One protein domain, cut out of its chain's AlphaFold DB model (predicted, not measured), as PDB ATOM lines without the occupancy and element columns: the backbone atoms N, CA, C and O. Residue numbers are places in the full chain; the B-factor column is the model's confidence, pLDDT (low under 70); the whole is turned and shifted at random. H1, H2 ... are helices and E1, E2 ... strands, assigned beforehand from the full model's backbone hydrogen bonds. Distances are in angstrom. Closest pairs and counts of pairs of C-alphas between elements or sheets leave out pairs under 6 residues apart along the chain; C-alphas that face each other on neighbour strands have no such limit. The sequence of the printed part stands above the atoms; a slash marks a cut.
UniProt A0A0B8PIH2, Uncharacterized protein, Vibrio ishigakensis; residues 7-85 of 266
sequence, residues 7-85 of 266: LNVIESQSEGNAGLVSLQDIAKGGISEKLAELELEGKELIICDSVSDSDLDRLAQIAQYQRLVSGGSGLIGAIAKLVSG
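What this domain is: This is residues 7 to 85 of the 266 residues of an uncharacterized protein of Vibrio ishigakensis (UniProt A0A0B8PIH2). What shape is seen first? A small slab of two parallel strands, E1 and E2, is covered in part by H3, which packs mainly over E1, and beyond the ends of the strands H4 and H5 cross each other as a pair of helices. H1 packs on E1 at the end of the model far from H5, and short H2 packs on H4. What is it made of? The printed part has 79 residues, with five named helices and two named strands in the order H1 E1 H2 H3 E2 H4 H5, and its class is mostly helix. It is compact, with a radius of gyration of the C-alphas of 12.5 A and spans of 36 by 25 by 23 A.

Where its parts are: Where does the printed part begin? H1 holds residues 7 to 11, from C-alpha 7 at (31.896, -44.738, 30.322), 6.1 A long. E1 is residues 18 to 21, 10.3 A, and H2 is residues 23 to 27, 6.0 A. What follows? H3 is residues 31 to 40, 14.4 A, and E2 is residues 45 to 48, 9.8 A, beginning at C-alpha 45 at (33.071, -42.709, 38.343). H4 is residues 53 to 63, 14.7 A, and H5 is residues 73 to 83, 15.1 A, ending at C-alpha 83 at (42.751, -59.014, 52.758).

How they stand to each other: How do the strands stand? The closest C-alphas of H1 and E1, those of Leu 7 and Ala 18, are 5.5 A apart. E1 and E2 are parallel neighbours at 28 degrees, with N 19 and O 45 within hydrogen-bond range at 2.9 A, and N 47 and O 19 at 2.9 A. With H2 and H3 between them they form a strand-helix-strand unit, two parallel strands joined through helices, and its crossover is right-handed. Where is H3? Its closest C-alpha pair with E1 is Leu 38 and Gly 19, 6.3 A, and H3 and E2 are near each other. What does H4 touch? H4 is the hub, touching H2, with C-alphas of Asp 55 and Ile 26 closest at 6.7 A. It touches H5 at a steep tilt of 63 degrees, the same way, the C-alphas of Ala 60 and Ile 79 being closest at 4.8 A. H3 and H4 only just touch, with 3 pairs of C-alphas within 8 A, Ser 32 and Ile 62 closest at 7.2 A. Are the helix backbones complete? Every O i to N i+4 pair is within hydrogen-bond range in H1, H2, H3 and H5, and 6 of 7 are in H4.

The domain as a whole: How far does it reach? The two C-alphas farthest apart, those of Ser 12 and Gly 85, are 38.3 A apart. Is anything broken or uncertain? The printed part has no cut and no long link. Its mean pLDDT is 93.5, and residue 85 alone is under 70.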
ATOM      1  N   LEU A   7      31.892 -46.166  29.982       97.56
ATOM      2  CA  LEU A   7      31.896 -44.738  30.322       97.56
ATOM      3  C   LEU A   7      30.554 -44.105  29.935       97.56
ATOM      4  O   LEU A   7      29.862 -43.555  30.784       97.56
ATOM      5  N   ASN A   8      30.123 -44.295  28.685       97.44
ATOM      6  CA  ASN A   8      28.826 -43.803  28.214       97.44
ATOM      7  C   ASN A   8      27.669 -44.423  29.005       97.44
ATOM      8  O   ASN A   8      26.712 -43.748  29.379       97.44
ATOM      9  N   VAL A   9      27.744 -45.739  29.229       97.69
ATOM     10  CA  VAL A   9      26.690 -46.488  29.912       97.69
ATOM     11  C   VAL A   9      26.519 -45.983  31.340       97.69
ATOM     12  O   VAL A   9      25.378 -45.798  31.762       97.69
ATOM     13  N   ILE A  10      27.606 -45.764  32.089       96.62
ATOM     14  CA  ILE A  10      27.501 -45.309  33.476       96.62
ATOM     15  C   ILE A  10      27.060 -43.846  33.547       96.62
ATOM     16  O   ILE A  10      26.109 -43.562  34.266       96.62
ATOM     17  N   GLU A  11      27.623 -42.959  32.719       97.00
ATOM     18  CA  GLU A  11      27.226 -41.543  32.679       97.00
ATOM     19  C   GLU A  11      25.746 -41.374  32.310       97.00
ATOM     20  O   GLU A  11      25.062 -40.516  32.855       97.00
ATOM     21  N   SER A  12      25.200 -42.233  31.440       96.56
ATOM     22  CA  SER A  12      23.781 -42.169  31.053       96.56
ATOM     23  C   SER A  12      22.789 -42.474  32.185       96.56
ATOM     24  O   SER A  12      21.595 -42.211  32.036       96.56
ATOM     25  N   GLN A  13      23.261 -43.041  33.299       96.50
ATOM     26  CA  GLN A  13      22.443 -43.449  34.447       96.50
ATOM     27  C   GLN A  13      22.943 -42.864  35.778       96.50
ATOM     28  O   GLN A  13      22.528 -43.323  36.843       96.50
ATOM     29  N   SER A  14      23.828 -41.866  35.732       95.00
ATOM     30  CA  SER A  14      24.413 -41.220  36.907       95.00
ATOM     31  C   SER A  14      24.542 -39.710  36.723       95.00
ATOM     32  O   SER A  14      24.580 -39.218  35.604       95.00
ATOM     33  N   GLU A  15      24.680 -38.973  37.824       94.12
ATOM     34  CA  GLU A  15      24.945 -37.525  37.789       94.12
ATOM     35  C   GLU A  15      26.447 -37.187  37.690       94.12
ATOM     36  O   GLU A  15      26.798 -36.055  37.362       94.12
ATOM     37  N   GLY A  16      27.326 -38.161  37.958       91.75
ATOM     38  CA  GLY A  16      28.778 -37.982  37.967       91.75
ATOM     39  C   GLY A  16      29.443 -38.231  36.613       91.75
ATOM     40  O   GLY A  16      28.936 -38.980  35.777       91.75
ATOM     41  N   ASN A  17      30.619 -37.627  36.419       96.94
ATOM     42  CA  ASN A  17      31.423 -37.803  35.207       96.94
ATOM     43  C   ASN A  17      32.329 -39.031  35.315       96.94
ATOM     44  O   ASN A  17      32.987 -39.239  36.344       96.94
ATOM     45  N   ALA A  18      32.439 -39.793  34.228       97.81
ATOM     46  CA  ALA A  18      33.256 -40.990  34.179       97.81
ATOM     47  C   ALA A  18      34.684 -40.722  33.689       97.81
ATOM     48  O   ALA A  18      34.942 -39.898  32.803       97.81
ATOM     49  N   GLY A  19      35.628 -41.440  34.292       98.19
ATOM     50  CA  GLY A  19      37.040 -41.492  33.926       98.19
ATOM     51  C   GLY A  19      37.477 -42.926  33.633       98.19
ATOM     52  O   GLY A  19      36.791 -43.877  34.007       98.19
ATOM     53  N   LEU A  20      38.623 -43.082  32.968       98.19
ATOM     54  CA  LEU A  20      39.180 -44.389  32.616       98.19
ATOM     55  C   LEU A  20      40.588 -44.550  33.188       98.19
ATOM     56  O   LEU A  20      41.470 -43.736  32.912       98.19
ATOM     57  N   VAL A  21      40.797 -45.648  33.906       97.94
ATOM     58  CA  VAL A  21      42.117 -46.236  34.143       97.94
ATOM     59  C   VAL A  21      42.295 -47.352  33.118       97.94
ATOM     60  O   VAL A  21      41.645 -48.397  33.192       97.94
ATOM     61  N   SER A  22      43.146 -47.111  32.125       97.44
ATOM     62  CA  SER A  22      43.341 -48.025  31.001       97.44
ATOM     63  C   SER A  22      44.264 -49.195  31.353       97.44
ATOM     64  O   SER A  22      45.036 -49.138  32.316       97.44
ATOM     65  N   LEU A  23      44.295 -50.225  30.501       96.88
ATOM     66  CA  LEU A  23      45.285 -51.310  30.615       96.88
ATOM     67  C   LEU A  23      46.735 -50.801  30.662       96.88
ATOM     68  O   LEU A  23      47.583 -51.421  31.304       96.88
ATOM     69  N   GLN A  24      47.048 -49.685  29.993       95.69
ATOM     70  CA  GLN A  24      48.403 -49.127  29.994       95.69
ATOM     71  C   GLN A  24      48.772 -48.520  31.348       95.69
ATOM     72  O   GLN A  24      49.912 -48.675  31.790       95.69
ATOM     73  N   ASP A  25      47.814 -47.860  31.998       95.56
ATOM     74  CA  ASP A  25      47.995 -47.266  33.325       95.56
ATOM     75  C   ASP A  25      48.235 -48.373  34.362       95.56
ATOM     76  O   ASP A  25      49.175 -48.305  35.157       95.56
ATOM     77  N   ILE A  26      47.464 -49.463  34.266       94.19
ATOM     78  CA  ILE A  26      47.593 -50.655  35.118       94.19
ATOM     79  C   ILE A  26      48.933 -51.358  34.898       94.19
ATOM     80  O   ILE A  26      49.643 -51.658  35.860       94.19
ATOM     81  N   ALA A  27      49.317 -51.608  33.643       90.88
ATOM     82  CA  ALA A  27      50.541 -52.338  33.315       90.88
ATOM     83  C   ALA A  27      51.816 -51.607  33.766       90.88
ATOM     84  O   ALA A  27      52.798 -52.257  34.129       90.88
ATOM     85  N   LYS A  28      51.804 -50.268  33.772       90.69
ATOM     86  CA  LYS A  28      52.918 -49.435  34.256       90.69
ATOM     87  C   LYS A  28      52.944 -49.273  35.779       90.69
ATOM     88  O   LYS A  28      53.899 -48.703  36.295       90.69
ATOM     89  N   GLY A  29      51.920 -49.755  36.487       87.38
ATOM     90  CA  GLY A  29      51.754 -49.533  37.924       87.38
ATOM     91  C   GLY A  29      51.364 -48.097  38.287       87.38
ATOM     92  O   GLY A  29      51.461 -47.741  39.453       87.38
ATOM     93  N   GLY A  30      50.917 -47.294  37.315       89.50
ATOM     94  CA  GLY A  30      50.597 -45.870  37.476       89.50
ATOM     95  C   GLY A  30      49.151 -45.599  37.895       89.50
ATOM     96  O   GLY A  30      48.582 -44.573  37.529       89.50
ATOM     97  N   ILE A  31      48.505 -46.553  38.572       94.50
ATOM     98  CA  ILE A  31      47.070 -46.475  38.891       94.50
ATOM     99  C   ILE A  31      46.805 -45.309  39.850       94.50
ATOM    100  O   ILE A  31      45.861 -44.554  39.646       94.50
ATOM    101  N   SER A  32      47.643 -45.136  40.875       93.50
ATOM    102  CA  SER A  32      47.485 -44.072  41.873       93.50
ATOM    103  C   SER A  32      47.644 -42.683  41.259       93.50
ATOM    104  O   SER A  32      46.836 -41.795  41.522       93.50
ATOM    105  N   GLU A  33      48.660 -42.502  40.416       94.56
ATOM    106  CA  GLU A  33      48.904 -41.263  39.683       94.56
ATOM    107  C   GLU A  33      47.729 -40.961  38.760       94.56
ATOM    108  O   GLU A  33      47.220 -39.840  38.756       94.56
ATOM    109  N   LYS A  34      47.235 -41.978  38.041       96.88
ATOM    110  CA  LYS A  34      46.106 -41.793  37.136       96.88
ATOM    111  C   LYS A  34      44.822 -41.422  37.871       96.88
ATOM    112  O   LYS A  34      44.077 -40.571  37.395       96.88
ATOM    113  N   LEU A  35      44.564 -42.019  39.033       95.56
ATOM    114  CA  LEU A  35      43.419 -41.652  39.867       95.56
ATOM    115  C   LEU A  35      43.512 -40.204  40.361       95.56
ATOM    116  O   LEU A  35      42.512 -39.497  40.306       95.56
ATOM    117  N   ALA A  36      44.697 -39.745  40.775       95.06
ATOM    118  CA  ALA A  36      44.899 -38.358  41.197       95.06
ATOM    119  C   ALA A  36      44.686 -37.359  40.044       95.06
ATOM    120  O   ALA A  36      44.095 -36.300  40.243       95.06
ATOM    121  N   GLU A  37      45.123 -37.695  38.826       97.31
ATOM    122  CA  GLU A  37      44.817 -36.900  37.629       97.31
ATOM    123  C   GLU A  37      43.307 -36.815  37.380       97.31
ATOM    124  O   GLU A  37      42.769 -35.727  37.188       97.31
ATOM    125  N   LEU A  38      42.612 -37.956  37.418       97.31
ATOM    126  CA  LEU A  38      41.169 -38.030  37.174       97.31
ATOM    127  C   LEU A  38      40.364 -37.284  38.251       97.31
ATOM    128  O   LEU A  38      39.357 -36.653  37.931       97.31
ATOM    129  N   GLU A  39      40.824 -37.290  39.501       95.19
ATOM    130  CA  GLU A  39      40.236 -36.495  40.585       95.19
ATOM    131  C   GLU A  39      40.365 -34.989  40.310       95.19
ATOM    132  O   GLU A  39      39.384 -34.253  40.429       95.19
ATOM    133  N   LEU A  40      41.537 -34.523  39.860       97.44
ATOM    134  CA  LEU A  40      41.746 -33.123  39.463       97.44
ATOM    135  C   LEU A  40      40.904 -32.719  38.242       97.44
ATOM    136  O   LEU A  40      40.517 -31.557  38.118       97.44
ATOM    137  N   GLU A  41      40.595 -33.668  37.358       97.12
ATOM    138  CA  GLU A  41      39.677 -33.495  36.224       97.12
ATOM    139  C   GLU A  41      38.189 -33.546  36.625       97.12
ATOM    140  O   GLU A  41      37.316 -33.360  35.773       97.12
ATOM    141  N   GLY A  42      37.874 -33.787  37.903       96.50
ATOM    142  CA  GLY A  42      36.501 -33.868  38.405       96.50
ATOM    143  C   GLY A  42      35.763 -35.141  37.981       96.50
ATOM    144  O   GLY A  42      34.545 -35.111  37.783       96.50
ATOM    145  N   LYS A  43      36.484 -36.252  37.786       97.50
ATOM    146  CA  LYS A  43      35.898 -37.568  37.499       97.50
ATOM    147  C   LYS A  43      35.556 -38.288  38.799       97.50
ATOM    148  O   LYS A  43      36.411 -38.475  39.658       97.50
ATOM    149  N   GLU A  44      34.311 -38.733  38.914       94.75
ATOM    150  CA  GLU A  44      33.774 -39.372  40.126       94.75
ATOM    151  C   GLU A  44      33.555 -40.878  39.939       94.75
ATOM    152  O   GLU A  44      33.573 -41.643  40.903       94.75
ATOM    153  N   LEU A  45      33.359 -41.319  38.693       96.69
ATOM    154  CA  LEU A  45      33.071 -42.709  38.343       96.69
ATOM    155  C   LEU A  45      34.215 -43.275  37.512       96.69
ATOM    156  O   LEU A  45      34.339 -42.995  36.322       96.69
ATOM    157  N   ILE A  46      35.082 -44.064  38.132       97.38
ATOM    158  CA  ILE A  46      36.277 -44.557  37.450       97.38
ATOM    159  C   ILE A  46      36.038 -45.975  36.935       97.38
ATOM    160  O   ILE A  46      35.895 -46.916  37.714       97.38
ATOM    161  N   ILE A  47      36.003 -46.122  35.613       97.75
ATOM    162  CA  ILE A  47      36.044 -47.425  34.950       97.75
ATOM    163  C   ILE A  47      37.505 -47.861  34.859       97.75
ATOM    164  O   ILE A  47      38.375 -47.076  34.487       97.75
ATOM    165  N   CYS A  48      37.770 -49.122  35.184       97.56
ATOM    166  CA  CYS A  48      39.102 -49.710  35.115       97.56
ATOM    167  C   CYS A  48      39.088 -50.882  34.138       97.56
ATOM    168  O   CYS A  48      38.236 -51.768  34.250       97.56
ATOM    169  N   ASP A  49      40.039 -50.911  33.210       97.44
ATOM    170  CA  ASP A  49      40.192 -52.055  32.317       97.44
ATOM    171  C   ASP A  49      40.702 -53.294  33.070       97.44
ATOM    172  O   ASP A  49      41.457 -53.206  34.035       97.44
ATOM    173  N   SER A  50      40.337 -54.481  32.588       96.44
ATOM    174  CA  SER A  50      40.919 -55.743  33.044       96.44
ATOM    175  C   SER A  50      40.730 -56.816  31.983       96.44
ATOM    176  O   SER A  50      39.611 -57.041  31.521       96.44
ATOM    177  N   VAL A  51      41.807 -57.517  31.625       96.75
ATOM    178  CA  VAL A  51      41.760 -58.677  30.712       96.75
ATOM    179  C   VAL A  51      42.358 -59.938  31.336       96.75
ATOM    180  O   VAL A  51      42.310 -61.005  30.728       96.75
ATOM    181  N   SER A  52      42.920 -59.828  32.542       95.38
ATOM    182  CA  SER A  52      43.552 -60.924  33.270       95.38
ATOM    183  C   SER A  52      43.357 -60.798  34.782       95.38
ATOM    184  O   SER A  52      43.203 -59.697  35.310       95.38
ATOM    185  N   ASP A  53      43.479 -61.915  35.502       94.00
ATOM    186  CA  ASP A  53      43.481 -61.915  36.974       94.00
ATOM    187  C   ASP A  53      44.613 -61.054  37.556       94.00
ATOM    188  O   ASP A  53      44.475 -60.489  38.637       94.00
ATOM    189  N   SER A  54      45.724 -60.892  36.821       94.56
ATOM    190  CA  SER A  54      46.832 -60.030  37.249       94.56
ATOM    191  C   SER A  54      46.457 -58.546  37.267       94.56
ATOM    192  O   SER A  54      46.979 -57.788  38.085       94.56
ATOM    193  N   ASP A  55      45.541 -58.128  36.390       96.06
ATOM    194  CA  ASP A  55      45.040 -56.754  36.362       96.06
ATOM    195  C   ASP A  55      44.126 -56.517  37.568       96.06
ATOM    196  O   ASP A  55      44.274 -55.515  38.266       96.06
ATOM    197  N   LEU A  56      43.264 -57.490  37.886       96.00
ATOM    198  CA  LEU A  56      42.418 -57.467  39.084       96.00
ATOM    199  C   LEU A  56      43.244 -57.458  40.376       96.00
ATOM    200  O   LEU A  56      42.943 -56.674  41.275       96.00
ATOM    201  N   ASP A  57      44.304 -58.269  40.462       94.19
ATOM    202  CA  ASP A  57      45.224 -58.282  41.608       94.19
ATOM    203  C   ASP A  57      45.868 -56.896  41.821       94.19
ATOM    204  O   ASP A  57      45.984 -56.437  42.958       94.19
ATOM    205  N   ARG A  58      46.256 -56.193  40.744       95.12
ATOM    206  CA  ARG A  58      46.801 -54.823  40.821       95.12
ATOM    207  C   ARG A  58      45.743 -53.806  41.238       95.12
ATOM    208  O   ARG A  58      46.017 -52.969  42.095       95.12
ATOM    209  N   LEU A  59      44.541 -53.884  40.670       95.75
ATOM    210  CA  LEU A  59      43.426 -53.010  41.039       95.75
ATOM    211  C   LEU A  59      43.036 -53.193  42.512       95.75
ATOM    212  O   LEU A  59      42.804 -52.205  43.208       95.75
ATOM    213  N   ALA A  60      43.046 -54.426  43.023       94.62
ATOM    214  CA  ALA A  60      42.752 -54.732  44.422       94.62
ATOM    215  C   ALA A  60      43.719 -54.045  45.405       94.62
ATOM    216  O   ALA A  60      43.283 -53.574  46.457       94.62
ATOM    217  N   GLN A  61      45.004 -53.915  45.046       93.38
ATOM    218  CA  GLN A  61      45.990 -53.192  45.864       93.38
ATOM    219  C   GLN A  61      45.631 -51.721  46.065       93.38
ATOM    220  O   GLN A  61      46.000 -51.147  47.085       93.38
ATOM    221  N   ILE A  62      44.935 -51.105  45.111       92.25
ATOM    222  CA  ILE A  62      44.498 -49.711  45.214       92.25
ATOM    223  C   ILE A  62      43.107 -49.617  45.840       92.25
ATOM    224  O   ILE A  62      42.847 -48.723  46.644       92.25
ATOM    225  N   ALA A  63      42.233 -50.575  45.528       91.06
ATOM    226  CA  ALA A  63      40.866 -50.651  46.032       91.06
ATOM    227  C   ALA A  63      40.787 -50.640  47.570       91.06
ATOM    228  O   ALA A  63      39.871 -50.036  48.120       91.06
ATOM    229  N   GLN A  64      41.763 -51.229  48.273       85.25
ATOM    230  CA  GLN A  64      41.811 -51.223  49.746       85.25
ATOM    231  C   GLN A  64      41.918 -49.817  50.371       85.25
ATOM    232  O   GLN A  64      41.602 -49.646  51.546       85.25
ATOM    233  N   TYR A  65      42.361 -48.813  49.605       88.81
ATOM    234  CA  TYR A  65      42.464 -47.421  50.055       88.81
ATOM    235  C   TYR A  65      41.228 -46.582  49.701       88.81
ATOM    236  O   TYR A  65      41.138 -45.421  50.098       88.81
ATOM    237  N   GLN A  66      40.276 -47.151  48.960       90.25
ATOM    238  CA  GLN A  66      39.058 -46.469  48.543       90.25
ATOM    239  C   GLN A  66      37.934 -46.710  49.550       90.25
ATOM    240  O   GLN A  66      37.748 -47.816  50.053       90.25
ATOM    241  N   ARG A  67      37.141 -45.669  49.833       92.25
ATOM    242  CA  ARG A  67      35.970 -45.790  50.725       92.25
ATOM    243  C   ARG A  67      34.844 -46.615  50.109       92.25
ATOM    244  O   ARG A  67      34.083 -47.245  50.836       92.25
ATOM    245  N   LEU A  68      34.718 -46.561  48.786       93.50
ATOM    246  CA  LEU A  68      33.699 -47.255  48.016       93.50
ATOM    247  C   LEU A  68      34.349 -47.852  46.772       93.50
ATOM    248  O   LEU A  68      35.088 -47.174  46.065       93.50
ATOM    249  N   VAL A  69      34.038 -49.116  46.508       94.00
ATOM    250  CA  VAL A  69      34.464 -49.848  45.317       94.00
ATOM    251  C   VAL A  69      33.238 -50.553  44.754       94.00
ATOM    252  O   VAL A  69      32.445 -51.115  45.509       94.00
ATOM    253  N   SER A  70      33.077 -50.526  43.434       93.25
ATOM    254  CA  SER A  70      32.026 -51.252  42.725       93.25
ATOM    255  C   SER A  70      32.644 -52.148  41.652       93.25
ATOM    256  O   SER A  70      33.708 -51.859  41.108       93.25
ATOM    257  N   GLY A  71      32.004 -53.283  41.375       91.38
ATOM    258  CA  GLY A  71      32.496 -54.237  40.390       91.38
ATOM    259  C   GLY A  71      31.830 -55.603  40.502       91.38
ATOM    260  O   GLY A  71      31.040 -55.860  41.409       91.38
ATOM    261  N   GLY A  72      32.152 -56.480  39.553       90.12
ATOM    262  CA  GLY A  72      31.742 -57.881  39.593       90.12
ATOM    263  C   GLY A  72      32.579 -58.723  40.562       90.12
ATOM    264  O   GLY A  72      33.508 -58.240  41.210       90.12
ATOM    265  N   SER A  73      32.290 -60.025  40.604       86.75
ATOM    266  CA  SER A  73      32.974 -60.994  41.473       86.75
ATOM    267  C   SER A  73      34.488 -61.074  41.256       86.75
ATOM    268  O   SER A  73      35.200 -61.376  42.206       86.75
ATOM    269  N   GLY A  74      34.994 -60.763  40.057       90.56
ATOM    270  CA  GLY A  74      36.434 -60.759  39.777       90.56
ATOM    271  C   GLY A  74      37.215 -59.793  40.679       90.56
ATOM    272  O   GLY A  74      38.148 -60.206  41.364       90.56
ATOM    273  N   LEU A  75      36.799 -58.522  40.741       93.25
ATOM    274  CA  LEU A  75      37.456 -57.522  41.591       93.25
ATOM    275  C   LEU A  75      37.286 -57.853  43.079       93.25
ATOM    276  O   LEU A  75      38.247 -57.783  43.839       93.25
ATOM    277  N   ILE A  76      36.080 -58.263  43.485       90.12
ATOM    278  CA  ILE A  76      35.800 -58.645  44.877       90.12
ATOM    279  C   ILE A  76      36.653 -59.844  45.306       90.12
ATOM    280  O   ILE A  76      37.189 -59.841  46.410       90.12
ATOM    281  N   GLY A  77      36.838 -60.836  44.432       87.88
ATOM    282  CA  GLY A  77      37.709 -61.984  44.678       87.88
ATOM    283  C   GLY A  77      39.174 -61.581  44.859       87.88
ATOM    284  O   GLY A  77      39.824 -62.051  45.793       87.88
ATOM    285  N   ALA A  78      39.683 -60.666  44.030       91.69
ATOM    286  CA  ALA A  78      41.043 -60.142  44.166       91.69
ATOM    287  C   ALA A  78      41.238 -59.345  45.473       91.69
ATOM    288  O   ALA A  78      42.242 -59.527  46.165       91.69
ATOM    289  N   ILE A  79      40.253 -58.528  45.867       91.88
ATOM    290  CA  ILE A  79      40.253 -57.825  47.163       91.88
ATOM    291  C   ILE A  79      40.227 -58.830  48.318       91.88
ATOM    292  O   ILE A  79      41.029 -58.721  49.244       91.88
ATOM    293  N   ALA A  80      39.355 -59.839  48.258       87.56
ATOM    294  CA  ALA A  80      39.274 -60.869  49.286       87.56
ATOM    295  C   ALA A  80      40.611 -61.606  49.436       87.56
ATOM    296  O   ALA A  80      41.117 -61.714  50.549       87.56
ATOM    297  N   LYS A  81      41.234 -62.034  48.332       87.75
ATOM    298  CA  LYS A  81      42.561 -62.678  48.321       87.75
ATOM    299  C   LYS A  81      43.637 -61.809  48.978       87.75
ATOM    300  O   LYS A  81      44.494 -62.336  49.682       87.75
ATOM    301  N   LEU A  82      43.591 -60.496  48.762       88.19
ATOM    302  CA  LEU A  82      44.527 -59.552  49.367       88.19
ATOM    303  C   LEU A  82      44.332 -59.426  50.886       88.19
ATOM    304  O   LEU A  82      45.303 -59.512  51.634       88.19
ATOM    305  N   VAL A  83      43.089 -59.247  51.339       85.31
ATOM    306  CA  VAL A  83      42.751 -59.014  52.758       85.31
ATOM    307  C   VAL A  83      42.887 -60.285  53.600       85.31
ATOM    308  O   VAL A  83      43.261 -60.219  54.767       85.31
ATOM    309  N   SER A  84      42.608 -61.447  53.011       78.81
ATOM    310  CA  SER A  84      42.595 -62.740  53.709       78.81
ATOM    311  C   SER A  84      43.987 -63.216  54.152       78.81
ATOM    312  O   SER A  84      44.092 -64.090  55.011       78.81
ATOM    313  N   GLY A  85      45.068 -62.670  53.579       63.03
ATOM    314  CA  GLY A  85      46.415 -63.222  53.741       63.03
ATOM    315  C   GLY A  85      46.533 -64.661  53.205       63.03
ATOM    316  O   GLY A  85      45.566 -65.264  52.749       63.03
TER     317      GLY A  85